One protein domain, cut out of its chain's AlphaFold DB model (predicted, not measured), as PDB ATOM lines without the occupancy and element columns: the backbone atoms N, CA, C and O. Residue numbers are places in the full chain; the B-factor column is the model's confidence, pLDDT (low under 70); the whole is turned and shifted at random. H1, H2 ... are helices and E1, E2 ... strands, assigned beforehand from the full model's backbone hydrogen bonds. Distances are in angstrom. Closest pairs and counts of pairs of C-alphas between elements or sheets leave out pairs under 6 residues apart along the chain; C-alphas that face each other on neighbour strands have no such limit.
ATOM      1  N   GLY A 210     -32.140 -26.891 -24.982       91.94
ATOM      2  CA  GLY A 210     -30.832 -27.457 -24.659       91.94
ATOM      3  C   GLY A 210     -29.708 -26.427 -24.804       91.94
ATOM      4  O   GLY A 210     -28.979 -26.173 -23.845       91.94
ATOM      5  N   ASP A 211     -29.635 -25.768 -25.963       91.88
ATOM      6  CA  ASP A 211     -28.635 -24.735 -26.257       91.88
ATOM      7  C   ASP A 211     -28.802 -23.499 -25.360       91.88
ATOM      8  O   ASP A 211     -27.813 -22.892 -24.946       91.88
ATOM      9  N   LEU A 212     -30.043 -23.161 -24.991       91.31
ATOM     10  CA  LEU A 212     -30.370 -22.106 -24.031       91.31
ATOM     11  C   LEU A 212     -29.826 -22.421 -22.625       91.31
ATOM     12  O   LEU A 212     -29.206 -21.558 -21.999       91.31
ATOM     13  N   LEU A 213     -29.988 -23.658 -22.141       94.00
ATOM     14  CA  LEU A 213     -29.411 -24.100 -20.863       94.00
ATOM     15  C   LEU A 213     -27.876 -24.165 -20.913       94.00
ATOM     16  O   LEU A 213     -27.213 -23.764 -19.954       94.00
ATOM     17  N   ASP A 214     -27.296 -24.609 -22.029       92.69
ATOM     18  CA  ASP A 214     -25.841 -24.653 -22.216       92.69
ATOM     19  C   ASP A 214     -25.235 -23.250 -22.399       92.69
ATOM     20  O   ASP A 214     -24.097 -22.988 -22.004       92.69
ATOM     21  N   MET A 215     -25.996 -22.293 -22.938       93.12
ATOM     22  CA  MET A 215     -25.661 -20.872 -22.901       93.12
ATOM     23  C   MET A 215     -25.718 -20.327 -21.469       93.12
ATOM     24  O   MET A 215     -24.752 -19.699 -21.036       93.12
ATOM     25  N   ALA A 216     -26.788 -20.593 -20.715       92.38
ATOM     26  CA  ALA A 216     -26.919 -20.138 -19.329       92.38
ATOM     27  C   ALA A 216     -25.766 -20.661 -18.453       92.38
ATOM     28  O   ALA A 216     -25.134 -19.894 -17.727       92.38
ATOM     29  N   ARG A 217     -25.406 -21.942 -18.594       92.25
ATOM     30  CA  ARG A 217     -24.315 -22.588 -17.843       92.25
ATOM     31  C   ARG A 217     -22.914 -22.085 -18.215       92.25
ATOM     32  O   ARG A 217     -22.016 -22.146 -17.377       92.25
ATOM     33  N   ARG A 218     -22.717 -21.563 -19.433       93.69
ATOM     34  CA  ARG A 218     -21.477 -20.864 -19.832       93.69
ATOM     35  C   ARG A 218     -21.331 -19.495 -19.165       93.69
ATOM     36  O   ARG A 218     -20.211 -19.108 -18.853       93.69
ATOM     37  N   HIS A 219     -22.436 -18.779 -18.948       93.44
ATOM     38  CA  HIS A 219     -22.433 -17.444 -18.335       93.44
ATOM     39  C   HIS A 219     -22.528 -17.479 -16.804       93.44
ATOM     40  O   HIS A 219     -22.045 -16.562 -16.145       93.44
ATOM     41  N   VAL A 220     -23.097 -18.548 -16.237       93.44
ATOM     42  CA  VAL A 220     -23.168 -18.797 -14.791       93.44
ATOM     43  C   VAL A 220     -22.405 -20.092 -14.466       93.44
ATOM     44  O   VAL A 220     -23.003 -21.173 -14.401       93.44
ATOM     45  N   PRO A 221     -21.071 -20.029 -14.275       89.69
ATOM     46  CA  PRO A 221     -20.277 -21.188 -13.888       89.69
ATOM     47  C   PRO A 221     -20.809 -21.814 -12.594       89.69
ATOM     48  O   PRO A 221     -20.978 -21.140 -11.583       89.69
ATOM     49  N   GLY A 222     -21.076 -23.121 -12.626       91.56
ATOM     50  CA  GLY A 222     -21.646 -23.831 -11.478       91.56
ATOM     51  C   GLY A 222     -23.167 -23.710 -11.319       91.56
ATOM     52  O   GLY A 222     -23.669 -24.072 -10.258       91.56
ATOM     53  N   LEU A 223     -23.903 -23.258 -12.346       95.88
ATOM     54  CA  LEU A 223     -25.371 -23.301 -12.397       95.88
ATOM     55  C   LEU A 223     -25.912 -24.697 -12.016       95.88
ATOM     56  O   LEU A 223     -25.554 -25.695 -12.645       95.88
ATOM     57  N   LYS A 224     -26.776 -24.751 -10.992       96.25
ATOM     58  CA  LYS A 224     -27.443 -25.976 -10.491       96.25
ATOM     59  C   LYS A 224     -28.964 -25.955 -10.640       96.25
ATOM     60  O   LYS A 224     -29.595 -27.006 -10.588       96.25
ATOM     61  N   SER A 225     -29.548 -24.774 -10.794       96.81
ATOM     62  CA  SER A 225     -30.990 -24.541 -10.761       96.81
ATOM     63  C   SER A 225     -31.371 -23.439 -11.741       96.81
ATOM     64  O   SER A 225     -30.654 -22.447 -11.885       96.81
ATOM     65  N   VAL A 226     -32.523 -23.588 -12.382       97.19
ATOM     66  CA  VAL A 226     -33.129 -22.572 -13.246       97.19
ATOM     67  C   VAL A 226     -34.597 -22.392 -12.873       97.19
ATOM     68  O   VAL A 226     -35.234 -23.325 -12.389       97.19
ATOM     69  N   GLY A 227     -35.130 -21.189 -13.054       96.19
ATOM     70  CA  GLY A 227     -36.539 -20.880 -12.835       96.19
ATOM     71  C   GLY A 227     -37.269 -20.634 -14.148       96.19
ATOM     72  O   GLY A 227     -36.665 -20.139 -15.095       96.19
ATOM     73  N   ILE A 228     -38.562 -20.935 -14.195       95.00
ATOM     74  CA  ILE A 228     -39.465 -20.530 -15.276       95.00
ATOM     75  C   ILE A 228     -40.796 -20.065 -14.687       95.00
ATOM     76  O   ILE A 228     -41.392 -20.753 -13.854       95.00
ATOM     77  N   ALA A 229     -41.245 -18.889 -15.121       93.94
ATOM     78  CA  ALA A 229     -42.631 -18.459 -14.988       93.94
ATOM     79  C   ALA A 229     -43.348 -18.758 -16.310       93.94
ATOM     80  O   ALA A 229     -42.731 -18.610 -17.365       93.94
ATOM     81  N   TYR A 230     -44.604 -19.205 -16.264       93.38
ATOM     82  CA  TYR A 230     -45.384 -19.510 -17.468       93.38
ATOM     83  C   TYR A 230     -46.898 -19.431 -17.235       93.38
ATOM     84  O   TYR A 230     -47.374 -19.626 -16.118       93.38
ATOM     85  N   ASP A 231     -47.659 -19.189 -18.293       91.19
ATOM     86  CA  ASP A 231     -49.115 -19.253 -18.302       91.19
ATOM     87  C   ASP A 231     -49.591 -20.689 -18.564       91.19
ATOM     88  O   ASP A 231     -49.374 -21.269 -19.629       91.19
ATOM     89  N   ALA A 232     -50.258 -21.285 -17.574       91.94
ATOM     90  CA  ALA A 232     -50.769 -22.650 -17.670       91.94
ATOM     91  C   ALA A 232     -51.994 -22.792 -18.595       91.94
ATOM     92  O   ALA A 232     -52.345 -23.917 -18.956       91.94
ATOM     93  N   SER A 233     -52.637 -21.689 -18.996       88.81
ATOM     94  CA  SER A 233     -53.708 -21.691 -20.002       88.81
ATOM     95  C   SER A 233     -53.173 -21.793 -21.439       88.81
ATOM     96  O   SER A 233     -53.896 -22.200 -22.351       88.81
ATOM     97  N   GLN A 234     -51.887 -21.486 -21.647       89.44
ATOM     98  CA  GLN A 234     -51.233 -21.515 -22.950       89.44
ATOM     99  C   GLN A 234     -50.564 -22.870 -23.227       89.44
ATOM    100  O   GLN A 234     -49.548 -23.240 -22.634       89.44
ATOM    101  N   ALA A 235     -51.095 -23.610 -24.205       91.12
ATOM    102  CA  ALA A 235     -50.579 -24.930 -24.583       91.12
ATOM    103  C   ALA A 235     -49.106 -24.906 -25.053       91.12
ATOM    104  O   ALA A 235     -48.354 -25.837 -24.766       91.12
ATOM    105  N   ASN A 236     -48.673 -23.826 -25.716       89.56
ATOM    106  CA  ASN A 236     -47.268 -23.561 -26.067       89.56
ATOM    107  C   ASN A 236     -46.356 -23.524 -24.836       89.56
ATOM    108  O   ASN A 236     -45.282 -24.129 -24.828       89.56
ATOM    109  N   SER A 237     -46.799 -22.850 -23.780       91.19
ATOM    110  CA  SER A 237     -46.057 -22.692 -22.536       91.19
ATOM    111  C   SER A 237     -45.949 -24.017 -21.782       91.19
ATOM    112  O   SER A 237     -44.850 -24.424 -21.407       91.19
ATOM    113  N   VAL A 238     -47.057 -24.756 -21.658       93.00
ATOM    114  CA  VAL A 238     -47.090 -26.097 -21.042       93.00
ATOM    115  C   VAL A 238     -46.187 -27.093 -21.787       93.00
ATOM    116  O   VAL A 238     -45.451 -27.861 -21.152       93.00
ATOM    117  N   LEU A 239     -46.190 -27.064 -23.124       91.62
ATOM    118  CA  LEU A 239     -45.289 -27.875 -23.948       91.62
ATOM    119  C   LEU A 239     -43.820 -27.496 -23.699       91.62
ATOM    120  O   LEU A 239     -42.997 -28.373 -23.432       91.62
ATOM    121  N   THR A 240     -43.510 -26.197 -23.710       91.25
ATOM    122  CA  THR A 240     -42.148 -25.682 -23.498       91.25
ATOM    123  C   THR A 240     -41.607 -26.056 -22.118       91.25
ATOM    124  O   THR A 240     -40.479 -26.526 -22.009       91.25
ATOM    125  N   VAL A 241     -42.412 -25.928 -21.059       94.25
ATOM    126  CA  VAL A 241     -42.033 -26.333 -19.692       94.25
ATOM    127  C   VAL A 241     -41.796 -27.843 -19.609       94.25
ATOM    128  O   VAL A 241     -40.844 -28.288 -18.972       94.25
ATOM    129  N   THR A 242     -42.613 -28.645 -20.296       94.25
ATOM    130  CA  THR A 242     -42.448 -30.106 -20.344       94.25
ATOM    131  C   THR A 242     -41.135 -30.508 -21.022       94.25
ATOM    132  O   THR A 242     -40.406 -31.351 -20.495       94.25
ATOM    133  N   GLN A 243     -40.787 -29.866 -22.139       92.94
ATOM    134  CA  GLN A 243     -39.501 -30.052 -22.816       92.94
ATOM    135  C   GLN A 243     -38.328 -29.545 -21.956       92.94
ATOM    136  O   GLN A 243     -37.328 -30.247 -21.799       92.94
ATOM    137  N   LEU A 244     -38.466 -28.374 -21.321       94.94
ATOM    138  CA  LEU A 244     -37.449 -27.787 -20.444       94.94
ATOM    139  C   LEU A 244     -37.139 -28.701 -19.255       94.94
ATOM    140  O   LEU A 244     -35.975 -28.887 -18.911       94.94
ATOM    141  N   ARG A 245     -38.159 -29.332 -18.663       96.62
ATOM    142  CA  ARG A 245     -37.999 -30.308 -17.577       96.62
ATOM    143  C   ARG A 245     -37.135 -31.499 -18.007       96.62
ATOM    144  O   ARG A 245     -36.261 -31.921 -17.249       96.62
ATOM    145  N   ALA A 246     -37.318 -31.996 -19.233       96.50
ATOM    146  CA  ALA A 246     -36.489 -33.058 -19.800       96.50
ATOM    147  C   ALA A 246     -35.044 -32.593 -20.081       96.50
ATOM    148  O   ALA A 246     -34.094 -33.302 -19.739       96.50
ATOM    149  N   GLU A 247     -34.849 -31.395 -20.639       96.69
ATOM    150  CA  GLU A 247     -33.511 -30.837 -20.903       96.69
ATOM    151  C   GLU A 247     -32.732 -30.487 -19.622       96.69
ATOM    152  O   GLU A 247     -31.507 -30.656 -19.583       96.69
ATOM    153  N   CYS A 248     -33.428 -30.072 -18.560       96.81
ATOM    154  CA  CYS A 248     -32.871 -29.880 -17.221       96.81
ATOM    155  C   CYS A 248     -32.425 -31.210 -16.598       96.81
ATOM    156  O   CYS A 248     -31.299 -31.299 -16.104       96.81
ATOM    157  N   ALA A 249     -33.251 -32.261 -16.688       97.06
ATOM    158  CA  ALA A 249     -32.907 -33.595 -16.192       97.06
ATOM    159  C   ALA A 249     -31.637 -34.149 -16.866       97.06
ATOM    160  O   ALA A 249     -30.713 -34.573 -16.171       97.06
ATOM    161  N   LYS A 250     -31.523 -34.036 -18.200       97.19
ATOM    162  CA  LYS A 250     -30.310 -34.411 -18.963       97.19
ATOM    163  C   LYS A 250     -29.040 -33.687 -18.488       97.19
ATOM    164  O   LYS A 250     -27.941 -34.214 -18.634       97.19
ATOM    165  N   ARG A 251     -29.176 -32.477 -17.930       95.25
ATOM    166  CA  ARG A 251     -28.066 -31.601 -17.506       95.25
ATOM    167  C   ARG A 251     -27.813 -31.593 -15.998       95.25
ATOM    168  O   ARG A 251     -26.907 -30.882 -15.553       95.25
ATOM    169  N   ASN A 252     -28.558 -32.381 -15.219       96.12
ATOM    170  CA  ASN A 252     -28.564 -32.344 -13.752       96.12
ATOM    171  C   ASN A 252     -28.855 -30.933 -13.197       96.12
ATOM    172  O   ASN A 252     -28.183 -30.465 -12.278       96.12
ATOM    173  N   LEU A 253     -29.832 -30.242 -13.793       96.94
ATOM    174  CA  LEU A 253     -30.346 -28.952 -13.330       96.94
ATOM    175  C   LEU A 253     -31.705 -29.134 -12.647       96.94
ATOM    176  O   LEU A 253     -32.571 -29.849 -13.149       96.94
ATOM    177  N   VAL A 254     -31.910 -28.446 -11.526       97.56
ATOM    178  CA  VAL A 254     -33.218 -28.337 -10.865       97.56
ATOM    179  C   VAL A 254     -34.056 -27.286 -11.592       97.56
ATOM    180  O   VAL A 254     -33.611 -26.152 -11.754       97.56
ATOM    181  N   LEU A 255     -35.273 -27.640 -12.010       97.25
ATOM    182  CA  LEU A 255     -36.235 -26.687 -12.563       97.25
ATOM    183  C   LEU A 255     -37.191 -26.218 -11.458       97.25
ATOM    184  O   LEU A 255     -37.858 -27.031 -10.820       97.25
ATOM    185  N   HIS A 256     -37.267 -24.907 -11.237       97.38
ATOM    186  CA  HIS A 256     -38.276 -24.280 -10.390       97.38
ATOM    187  C   HIS A 256     -39.370 -23.683 -11.272       97.38
ATOM    188  O   HIS A 256     -39.118 -22.779 -12.061       97.38
ATOM    189  N   GLU A 257     -40.591 -24.183 -11.129       95.81
ATOM    190  CA  GLU A 257     -41.734 -23.768 -11.943       95.81
ATOM    191  C   GLU A 257     -42.646 -22.828 -11.141       95.81
ATOM    192  O   GLU A 257     -42.796 -22.970  -9.921       95.81
ATOM    193  N   VAL A 258     -43.253 -21.846 -11.806       95.44
ATOM    194  CA  VAL A 258     -44.348 -21.039 -11.256       95.44
ATOM    195  C   VAL A 258     -45.330 -20.679 -12.363       95.44
ATOM    196  O   VAL A 258     -44.933 -20.290 -13.458       95.44
ATOM    197  N   THR A 259     -46.617 -20.819 -12.076       94.62
ATOM    198  CA  THR A 259     -47.690 -20.442 -12.994       94.62
ATOM    199  C   THR A 259     -48.118 -19.001 -12.742       94.62
ATOM    200  O   THR A 259     -48.288 -18.616 -11.585       94.62
ATOM    201  N   VAL A 260     -48.339 -18.231 -13.802       92.31
ATOM    202  CA  VAL A 260     -48.907 -16.875 -13.764       92.31
ATOM    203  C   VAL A 260     -50.136 -16.795 -14.665       92.31
ATOM    204  O   VAL A 260     -50.251 -17.557 -15.617       92.31
ATOM    205  N   SER A 261     -51.059 -15.887 -14.359       87.12
ATOM    206  CA  SER A 261     -52.295 -15.672 -15.135       87.12
ATOM    207  C   SER A 261     -52.456 -14.234 -15.629       87.12
ATOM    208  O   SER A 261     -53.352 -13.938 -16.412       87.12
ATOM    209  N   SER A 262     -51.605 -13.325 -15.157       84.06
ATOM    210  CA  SER A 262     -51.632 -11.910 -15.500       84.06
ATOM    211  C   SER A 262     -50.244 -11.278 -15.363       84.06
ATOM    212  O   SER A 262     -49.384 -11.774 -14.630       84.06
ATOM    213  N   MET A 263     -50.043 -10.123 -16.005       83.38
ATOM    214  CA  MET A 263     -48.812  -9.329 -15.874       83.38
ATOM    215  C   MET A 263     -48.528  -8.900 -14.428       83.38
ATOM    216  O   MET A 263     -47.372  -8.766 -14.033       83.38
ATOM    217  N   THR A 264     -49.574  -8.702 -13.619       88.44
ATOM    218  CA  THR A 264     -49.452  -8.329 -12.204       88.44
ATOM    219  C   THR A 264     -48.889  -9.451 -11.329       88.44
ATOM    220  O   THR A 264     -48.248  -9.161 -10.320       88.44
ATOM    221  N   ASP A 265     -49.045 -10.715 -11.736       87.94
ATOM    222  CA  ASP A 265     -48.535 -11.876 -10.992       87.94
ATOM    223  C   ASP A 265     -47.025 -12.095 -11.205       87.94
ATOM    224  O   ASP A 265     -46.366 -12.751 -10.395       87.94
ATOM    225  N   LEU A 266     -46.455 -11.539 -12.284       88.56
ATOM    226  CA  LEU A 266     -45.097 -11.849 -12.741       88.56
ATOM    227  C   LEU A 266     -44.009 -11.430 -11.741       88.56
ATOM    228  O   LEU A 266     -43.075 -12.192 -11.493       88.56
ATOM    229  N   GLY A 267     -44.135 -10.251 -11.124       91.44
ATOM    230  CA  GLY A 267     -43.189  -9.769 -10.109       91.44
ATOM    231  C   GLY A 267     -43.097 -10.706  -8.891       91.44
ATOM    232  O   GLY A 267     -42.012 -11.229  -8.614       91.44
ATOM    233  N   PRO A 268     -44.219 -10.981  -8.196       94.56
ATOM    234  CA  PRO A 268     -44.280 -11.971  -7.118       94.56
ATOM    235  C   PRO A 268     -43.811 -13.374  -7.536       94.56
ATOM    236  O   PRO A 268     -43.093 -14.038  -6.782       94.56
ATOM    237  N   ALA A 269     -44.160 -13.821  -8.746       93.38
ATOM    238  CA  ALA A 269     -43.755 -15.122  -9.269       93.38
ATOM    239  C   ALA A 269     -42.227 -15.231  -9.438       93.38
ATOM    240  O   ALA A 269     -41.617 -16.183  -8.942       93.38
ATOM    241  N   VAL A 270     -41.585 -14.230 -10.050       92.75
ATOM    242  CA  VAL A 270     -40.121 -14.168 -10.189       92.75
ATOM    243  C   VAL A 270     -39.442 -14.046  -8.822       92.75
ATOM    244  O   VAL A 270     -38.462 -14.748  -8.569       92.75
ATOM    245  N   GLN A 271     -39.982 -13.248  -7.894       94.94
ATOM    246  CA  GLN A 271     -39.461 -13.159  -6.524       94.94
ATOM    247  C   GLN A 271     -39.492 -14.523  -5.810       94.94
ATOM    248  O   GLN A 271     -38.517 -14.900  -5.157       94.94
ATOM    249  N   SER A 272     -40.563 -15.300  -5.991       96.50
ATOM    250  CA  SER A 272     -40.675 -16.665  -5.467       96.50
ATOM    251  C   SER A 272     -39.646 -17.629  -6.082       96.50
ATOM    252  O   SER A 272     -39.160 -18.528  -5.391       96.50
ATOM    253  N   LEU A 273     -39.279 -17.462  -7.357       95.69
ATOM    254  CA  LEU A 273     -38.204 -18.244  -7.986       95.69
ATOM    255  C   LEU A 273     -36.818 -17.867  -7.430       95.69
ATOM    256  O   LEU A 273     -36.003 -18.755  -7.177       95.69
ATOM    257  N   VAL A 274     -36.560 -16.576  -7.181       95.00
ATOM    258  CA  VAL A 274     -35.317 -16.107  -6.533       95.00
ATOM    259  C   VAL A 274     -35.200 -16.664  -5.112       95.00
ATOM    260  O   VAL A 274     -34.153 -17.195  -4.751       95.00
ATOM    261  N   GLN A 275     -36.277 -16.627  -4.319       96.69
ATOM    262  CA  GLN A 275     -36.306 -17.193  -2.959       96.69
ATOM    263  C   GLN A 275     -36.072 -18.711  -2.931       96.69
ATOM    264  O   GLN A 275     -35.486 -19.225  -1.983       96.69
ATOM    265  N   ARG A 276     -36.489 -19.428  -3.983       95.88
ATOM    266  CA  ARG A 276     -36.199 -20.859  -4.182       95.88
ATOM    267  C   ARG A 276     -34.771 -21.139  -4.668       95.88
ATOM    268  O   ARG A 276     -34.394 -22.301  -4.777       95.88
ATOM    269  N   GLY A 277     -33.974 -20.100  -4.920       92.56
ATOM    270  CA  GLY A 277     -32.570 -20.220  -5.299       92.56
ATOM    271  C   GLY A 277     -32.352 -20.565  -6.770       92.56
ATOM    272  O   GLY A 277     -31.429 -21.324  -7.069       92.56
ATOM    273  N   MET A 278     -33.165 -20.043  -7.701       92.50
ATOM    274  CA  MET A 278     -32.830 -20.144  -9.129       92.50
ATOM    275  C   MET A 278     -31.510 -19.416  -9.437       92.50
ATOM    276  O   MET A 278     -31.309 -18.283  -9.004       92.50
ATOM    277  N   GLY A 279     -30.619 -20.046 -10.207       91.25
ATOM    278  CA  GLY A 279     -29.382 -19.416 -10.685       91.25
ATOM    279  C   GLY A 279     -29.531 -18.680 -12.022       91.25
ATOM    280  O   GLY A 279     -28.687 -17.857 -12.363       91.25
ATOM    281  N   ALA A 280     -30.600 -18.958 -12.773       93.50
ATOM    282  CA  ALA A 280     -30.992 -18.231 -13.979       93.50
ATOM    283  C   ALA A 280     -32.515 -18.309 -14.180       93.50
ATOM    284  O   ALA A 280     -33.124 -19.332 -13.860       93.50
ATOM    285  N   LEU A 281     -33.112 -17.255 -14.738       92.44
ATOM    286  CA  LEU A 281     -34.499 -17.252 -15.209       92.44
ATOM    287  C   LEU A 281     -34.524 -17.644 -16.691       92.44
ATOM    288  O   LEU A 281     -33.798 -17.064 -17.498       92.44
ATOM    289  N   ILE A 282     -35.367 -18.609 -17.042       91.12
ATOM    290  CA  ILE A 282     -35.667 -18.997 -18.417       91.12
ATOM    291  C   ILE A 282     -36.962 -18.297 -18.821       91.12
ATOM    292  O   ILE A 282     -38.012 -18.544 -18.232       91.12
TER     293      ILE A 282
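What this domain is: This is residues 210 to 282 of the 290 residues of the protein "ABC transporter substrate binding protein" of Verrucomicrobia bacterium ADurb.Bin018 (UniProt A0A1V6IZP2). A small parallel sheet of three strands, E2 E1 E3, lies between helices H2 and H3 in three layers, with H1 packed on E3 and one end of H2. Along the 73 printed residues, class mixed, H1 precedes two strand-helix-strand units with right-handed crossovers, E1 H2 E2 and E2 H3 E3, the latter split by E1. The whole is compact: radius of gyration of the C-alphas 12.0 A, spans 32 by 25 by 15 A.

Where its parts are: E1 is residues 225 to 231, E2 254 to 260, E3 280 to 282, ending at C-alpha (-35.667, -18.997, -18.417). H1 is 210 to 219, beginning at C-alpha (-30.832, -27.457, -24.659); H2 235 to 250, 23.1 A; H3 263 to 275.

How they stand to each other: Within hydrogen-bond range are N 228 and O 256 of E1 and E2, 2.9 A, and N 282 and O 227 of E3 and E1, 2.8 A. H2 and H3 lie on opposite faces, heights 9.5 A and 7.4 A. H1 touches H2, closest C-alphas Gly 210 and Glu 247, 5.7 A. O i to N i+4 pairs are within range throughout H1 and H2, 7 of 9 in H3.

The domain as a whole: The printed part has no cut, its links are tight, and no printed residue is under pLDDT 70.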